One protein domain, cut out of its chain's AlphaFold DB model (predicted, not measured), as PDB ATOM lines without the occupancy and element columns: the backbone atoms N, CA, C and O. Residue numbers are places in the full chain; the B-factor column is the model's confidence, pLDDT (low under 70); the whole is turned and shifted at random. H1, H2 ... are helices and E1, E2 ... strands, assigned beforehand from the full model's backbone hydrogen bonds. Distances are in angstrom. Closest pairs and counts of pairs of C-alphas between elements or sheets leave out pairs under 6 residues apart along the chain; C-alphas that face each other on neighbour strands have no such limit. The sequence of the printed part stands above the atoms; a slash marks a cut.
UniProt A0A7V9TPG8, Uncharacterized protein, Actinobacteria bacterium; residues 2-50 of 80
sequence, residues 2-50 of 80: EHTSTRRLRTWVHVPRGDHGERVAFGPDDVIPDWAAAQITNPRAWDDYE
ATOM      1  N   GLU A   2     121.695 110.948 123.786       58.56
ATOM      2  CA  GLU A   2     120.636 110.123 124.367       58.56
ATOM      3  C   GLU A   2     121.310 109.085 125.266       58.56
ATOM      4  O   GLU A   2     122.172 108.337 124.810       58.56
ATOM      5  N   HIS A   3     120.997 109.100 126.561       70.94
ATOM      6  CA  HIS A   3     121.504 108.100 127.492       70.94
ATOM      7  C   HIS A   3     120.579 106.879 127.416       70.94
ATOM      8  O   HIS A   3     119.376 106.977 127.667       70.94
ATOM      9  N   THR A   4     121.127 105.738 127.011       79.75
ATOM     10  CA  THR A   4     120.435 104.445 126.999       79.75
ATOM     11  C   THR A   4     120.900 103.616 128.186       79.75
ATOM     12  O   THR A   4     122.095 103.582 128.487       79.75
ATOM     13  N   SER A   5     119.972 102.940 128.857       77.56
ATOM     14  CA  SER A   5     120.299 102.034 129.953       77.56
ATOM     15  C   SER A   5     120.976 100.775 129.402       77.56
ATOM     16  O   SER A   5     120.595 100.268 128.350       77.56
ATOM     17  N   THR A   6     121.983 100.249 130.104       81.31
ATOM     18  CA  THR A   6     122.688  99.012 129.710       81.31
ATOM     19  C   THR A   6     121.969  97.738 130.163       81.31
ATOM     20  O   THR A   6     122.450  96.639 129.893       81.31
ATOM     21  N   ARG A   7     120.840  97.864 130.874       84.38
ATOM     22  CA  ARG A   7     120.037  96.732 131.357       84.38
ATOM     23  C   ARG A   7     119.092  96.225 130.273       84.38
ATOM     24  O   ARG A   7     118.474  97.016 129.564       84.38
ATOM     25  N   ARG A   8     118.948  94.900 130.205       89.56
ATOM     26  CA  ARG A   8     118.030  94.209 129.295       89.56
ATOM     27  C   ARG A   8     116.776  93.750 130.020       89.56
ATOM     28  O   ARG A   8     116.804  93.472 131.223       89.56
ATOM     29  N   LEU A   9     115.678  93.674 129.280       91.50
ATOM     30  CA  LEU A   9     114.449  93.067 129.770       91.50
ATOM     31  C   LEU A   9     114.504  91.549 129.594       91.50
ATOM     32  O   LEU A   9     115.185  91.042 128.713       91.50
ATOM     33  N   ARG A  10     113.730  90.828 130.403       92.19
ATOM     34  CA  ARG A  10     113.499  89.381 130.225       92.19
ATOM     35  C   ARG A  10     112.152  89.050 129.585       92.19
ATOM     36  O   ARG A  10     111.872  87.905 129.254       92.19
ATOM     37  N   THR A  11     111.280  90.047 129.469       90.75
ATOM     38  CA  THR A  11     109.935  89.923 128.902       90.75
ATOM     39  C   THR A  11     109.535  91.228 128.224       90.75
ATOM     40  O   THR A  11     110.202  92.247 128.384       90.75
ATOM     41  N   TRP A  12     108.433  91.202 127.484       92.94
ATOM     42  CA  TRP A  12     107.877  92.384 126.838       92.94
ATOM     43  C   TRP A  12     107.218  93.316 127.856       92.94
ATOM     44  O   TRP A  12     106.371  92.888 128.646       92.94
ATOM     45  N   VAL A  13     107.573  94.603 127.815       91.81
ATOM     46  CA  VAL A  13     107.008  95.639 128.694       91.81
ATOM     47  C   VAL A  13     106.461  96.790 127.863       91.81
ATOM     48  O   VAL A  13     107.124  97.288 126.960       91.81
ATOM     49  N   HIS A  14     105.240  97.225 128.175       92.88
ATOM     50  CA  HIS A  14     104.608  98.375 127.532       92.88
ATOM     51  C   HIS A  14     104.765  99.597 128.433       92.88
ATOM     52  O   HIS A  14     104.173  99.648 129.513       92.88
ATOM     53  N   VAL A  15     105.537 100.580 127.983       91.56
ATOM     54  CA  VAL A  15     105.825 101.802 128.738       91.56
ATOM     55  C   VAL A  15     105.050 102.969 128.127       91.56
ATOM     56  O   VAL A  15     105.106 103.155 126.908       91.56
ATOM     57  N   PRO A  16     104.314 103.760 128.925       90.88
ATOM     58  CA  PRO A  16     103.659 104.956 128.419       90.88
ATOM     59  C   PRO A  16     104.702 106.004 128.017       90.88
ATOM     60  O   PRO A  16     105.661 106.269 128.745       90.88
ATOM     61  N   ARG A  17     104.510 106.612 126.851       87.19
ATOM     62  CA  ARG A  17     105.345 107.680 126.319       87.19
ATOM     63  C   ARG A  17     104.527 108.963 126.227       87.19
ATOM     64  O   ARG A  17     103.577 109.055 125.455       87.19
ATOM     65  N   GLY A  18     104.936 109.962 127.008       84.06
ATOM     66  CA  GLY A  18     104.247 111.249 127.102       84.06
ATOM     67  C   GLY A  18     102.822 111.145 127.661       84.06
ATOM     68  O   GLY A  18     102.358 110.081 128.064       84.06
ATOM     69  N   ASP A  19     102.116 112.273 127.666       82.88
ATOM     70  CA  ASP A  19     100.780 112.395 128.268       82.88
ATOM     71  C   ASP A  19      99.629 111.954 127.353       82.88
ATOM     72  O   ASP A  19      98.491 111.812 127.792       82.88
ATOM     73  N   HIS A  20      99.902 111.699 126.072       79.50
ATOM     74  CA  HIS A  20      98.874 111.352 125.084       79.50
ATOM     75  C   HIS A  20      98.444 109.874 125.127       79.50
ATOM     76  O   HIS A  20      97.642 109.439 124.300       79.50
ATOM     77  N   GLY A  21      98.966 109.088 126.074       81.88
ATOM     78  CA  GLY A  21      98.637 107.670 126.216       81.88
ATOM     79  C   GLY A  21      99.282 106.760 125.166       81.88
ATOM     80  O   GLY A  21      98.903 105.591 125.067       81.88
ATOM     81  N   GLU A  22     100.258 107.261 124.401       88.62
ATOM     82  CA  GLU A  22     101.088 106.432 123.525       88.62
ATOM     83  C   GLU A  22     101.831 105.396 124.378       88.62
ATOM     84  O   GLU A  22     102.305 105.704 125.470       88.62
ATOM     85  N   ARG A  23     101.912 104.147 123.913       91.25
ATOM     86  CA  ARG A  23     102.666 103.090 124.596       91.25
ATOM     87  C   ARG A  23     103.695 102.520 123.645       91.25
ATOM     88  O   ARG A  23     103.349 102.112 122.539       91.25
ATOM     89  N   VAL A  24     104.934 102.456 124.107       91.81
ATOM     90  CA  VAL A  24     106.031 101.809 123.391       91.81
ATOM     91  C   VAL A  24     106.287 100.462 124.050       91.81
ATOM     92  O   VAL A  24     106.415 100.379 125.273       91.81
ATOM     93  N   ALA A  25     106.300  99.405 123.244       92.94
ATOM     94  CA  ALA A  25     106.644  98.068 123.698       92.94
ATOM     95  C   ALA A  25     108.151  97.854 123.536       92.94
ATOM     96  O   ALA A  25     108.687  98.115 122.462       92.94
ATOM     97  N   PHE A  26     108.800  97.378 124.592       92.69
ATOM     98  CA  PHE A  26     110.207  96.994 124.580       92.69
ATOM     99  C   PHE A  26     110.334  95.508 124.900       92.69
ATOM    100  O   PHE A  26     109.728  95.027 125.865       92.69
ATOM    101  N   GLY A  27     111.100  94.794 124.085       91.31
ATOM    102  CA  GLY A  27     111.438  93.393 124.260       91.31
ATOM    103  C   GLY A  27     112.816  93.175 124.899       91.31
ATOM    104  O   GLY A  27     113.517  94.121 125.255       91.31
ATOM    105  N   PRO A  28     113.221  91.905 125.054       89.88
ATOM    106  CA  PRO A  28     114.485  91.531 125.693       89.88
ATOM    107  C   PRO A  28     115.746  91.902 124.894       89.88
ATOM    108  O   PRO A  28     116.815  92.068 125.479       89.88
ATOM    109  N   ASP A  29     115.624  92.045 123.573       89.12
ATOM    110  CA  ASP A  29     116.723  92.455 122.684       89.12
ATOM    111  C   ASP A  29     116.732  93.976 122.424       89.12
ATOM    112  O   ASP A  29     117.663  94.505 121.820       89.12
ATOM    113  N   ASP A  30     115.712  94.698 122.901       89.56
ATOM    114  CA  ASP A  30     115.598  96.137 122.687       89.56
ATOM    115  C   ASP A  30     116.531  96.933 123.602       89.56
ATOM    116  O   ASP A  30     116.710  96.651 124.790       89.56
ATOM    117  N   VAL A  31     117.079  98.012 123.044       89.25
ATOM    118  CA  VAL A  31     117.836  98.999 123.810       89.25
ATOM    119  C   VAL A  31     116.855  99.910 124.542       89.25
ATOM    120  O   VAL A  31     116.112 100.672 123.922       89.25
ATOM    121  N   ILE A  32     116.869  99.853 125.875       89.56
ATOM    122  CA  ILE A  32     115.966 100.637 126.719       89.56
ATOM    123  C   ILE A  32     116.534 102.051 126.922       89.56
ATOM    124  O   ILE A  32     117.607 102.205 127.514       89.56
ATOM    125  N   PRO A  33     115.841 103.118 126.491       90.06
ATOM    126  CA  PRO A  33     116.243 104.483 126.815       90.06
ATOM    127  C   PRO A  33     116.008 104.794 128.303       90.06
ATOM    128  O   PRO A  33     115.111 104.227 128.927       90.06
ATOM    129  N   ASP A  34     116.776 105.724 128.880       88.06
ATOM    130  CA  ASP A  34     116.734 106.004 130.328       88.06
ATOM    131  C   ASP A  34     115.333 106.413 130.829       88.06
ATOM    132  O   ASP A  34     114.876 105.954 131.873       88.06
ATOM    133  N   TRP A  35     114.579 107.168 130.015       88.81
ATOM    134  CA  TRP A  35     113.192 107.545 130.323       88.81
ATOM    135  C   TRP A  35     112.255 106.338 130.463       88.81
ATOM    136  O   TRP A  35     111.299 106.386 131.235       88.81
ATOM    137  N   ALA A  36     112.503 105.262 129.712       91.12
ATOM    138  CA  ALA A  36     111.715 104.042 129.804       91.12
ATOM    139  C   ALA A  36     112.167 103.224 131.014       91.12
ATOM    140  O   ALA A  36     111.327 102.773 131.790       91.12
ATOM    141  N   ALA A  37     113.481 103.115 131.234       89.94
ATOM    142  CA  ALA A  37     114.041 102.436 132.399       89.94
ATOM    143  C   ALA A  37     113.544 103.040 133.723       89.94
ATOM    144  O   ALA A  37     113.188 102.294 134.632       89.94
ATOM    145  N   ALA A  38     113.420 104.368 133.802       88.88
ATOM    146  CA  ALA A  38     112.876 105.071 134.964       88.88
ATOM    147  C   ALA A  38     111.403 104.724 135.268       88.88
ATOM    148  O   ALA A  38     110.966 104.841 136.411       88.88
ATOM    149  N   GLN A  39     110.637 104.284 134.265       90.75
ATOM    150  CA  GLN A  39     109.238 103.882 134.434       90.75
ATOM    151  C   GLN A  39     109.062 102.386 134.716       90.75
ATOM    152  O   GLN A  39     108.059 101.984 135.308       90.75
ATOM    153  N   ILE A  40     110.026 101.545 134.330       90.25
ATOM    154  CA  ILE A  40     110.000 100.102 134.599       90.25
ATOM    155  C   ILE A  40     110.504  99.856 136.029       90.25
ATOM    156  O   ILE A  40     111.640  99.453 136.278       90.25
ATOM    157  N   THR A  41     109.618 100.095 136.993       89.56
ATOM    158  CA  THR A  41     109.892  99.919 138.429       89.56
ATOM    159  C   THR A  41     109.834  98.463 138.881       89.56
ATOM    160  O   THR A  41     110.281  98.145 139.978       89.56
ATOM    161  N   ASN A  42     109.285  97.569 138.055       87.81
ATOM    162  CA  ASN A  42     109.180  96.156 138.380       87.81
ATOM    163  C   ASN A  42     110.552  95.467 138.216       87.81
ATOM    164  O   ASN A  42     110.961  95.240 137.075       87.81
ATOM    165  N   PRO A  43     111.243  95.060 139.304       86.06
ATOM    166  CA  PRO A  43     112.531  94.371 139.209       86.06
ATOM    167  C   PRO A  43     112.400  93.075 138.402       86.06
ATOM    168  O   PRO A  43     113.263  92.736 137.604       86.06
ATOM    169  N   ARG A  44     111.232  92.424 138.494       87.75
ATOM    170  CA  ARG A  44     110.874  91.230 137.732       87.75
ATOM    171  C   ARG A  44     110.695  91.478 136.228       87.75
ATOM    172  O   ARG A  44     110.273  90.557 135.540       87.75
ATOM    173  N   ALA A  45     110.933  92.662 135.691       89.81
ATOM    174  CA  ALA A  45     110.960  92.877 134.245       89.81
ATOM    175  C   ALA A  45     112.378  92.777 133.663       89.81
ATOM    176  O   ALA A  45     112.529  92.564 132.460       89.81
ATOM    177  N   TRP A  46     113.396  92.899 134.514       90.94
ATOM    178  CA  TRP A  46     114.800  92.955 134.131       90.94
ATOM    179  C   TRP A  46     115.437  91.563 134.125       90.94
ATOM    180  O   TRP A  46     115.041  90.694 134.900       90.94
ATOM    181  N   ASP A  47     116.407  91.365 133.235       89.00
ATOM    182  CA  ASP A  47     117.167  90.115 133.092       89.00
ATOM    183  C   ASP A  47     118.126  89.862 134.268       89.00
ATOM    184  O   ASP A  47     118.265  88.739 134.726       89.00
ATOM    185  N   ASP A  48     118.664  90.937 134.851       81.50
ATOM    186  CA  ASP A  48     119.511  90.934 136.059       81.50
ATOM    187  C   ASP A  48     118.758  90.521 137.342       81.50
ATOM    188  O   ASP A  48     119.329  90.451 138.425       81.50
ATOM    189  N   TYR A  49     117.450  90.262 137.252       79.06
ATOM    190  CA  TYR A  49     116.691  89.771 138.391       79.06
ATOM    191  C   TYR A  49     117.004  88.295 138.646       79.06
ATOM    192  O   TYR A  49     116.323  87.405 138.129       79.06
ATOM    193  N   GLU A  50     117.990  88.055 139.501       71.69
ATOM    194  CA  GLU A  50     118.166  86.791 140.202       71.69
ATOM    195  C   GLU A  50     117.165  86.771 141.370       71.69
ATOM    196  O   GLU A  50     117.344  87.515 142.340       71.69
TER     197      GLU A  50
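Overview. This is residues 2 to 50 of the 80 residues of an uncharacterized protein of Actinobacteria bacterium (UniProt A0A7V9TPG8). This is a domain with little regular structure: a two-stranded hairpin, E1 and E2, with loops and the one short helix, H1, near E1. The turn of the hairpin at His 20 and the last printed residue, Glu 50, lie at opposite ends of the length. The 49 printed residues hold E1, E2 and H1 in that order, with the strands antiparallel; the class is mixed, with only 14 residues in named elements. The whole is compact, radius of gyration of the C-alphas 10.4 A, yet elongated, spanning 34 by 21 by 17 A.

Along the chain. Find C-alpha 13 at (107.008, 95.639, 128.694); from there E1, residues 13 to 17, runs 12.4 A. E2, residues 22 to 26, runs 13.2 A. H1, residues 34 to 37, runs 4.9 A to C-alpha 37 at (114.041, 102.436, 132.399).

Arrangement. Look across the hairpin: E1 and E2 are antiparallel at 145 degrees, and N 15 and O 24 are within hydrogen-bond range at 2.9 A. The closest C-alphas of E1 and H1, Val 15 and Ala 36, are 6.4 A apart. H1 is too short for an O i to N i+4 pair; its one O i to N i+3 pair is within range.

Size, cuts and confidence. The C-alphas farthest apart, of His 20 and Glu 50, are 34.7 A apart. The printed part has no cut, and no link is long. Residues 38 to 50 hold no named element. Only residue 2 has pLDDT under 70.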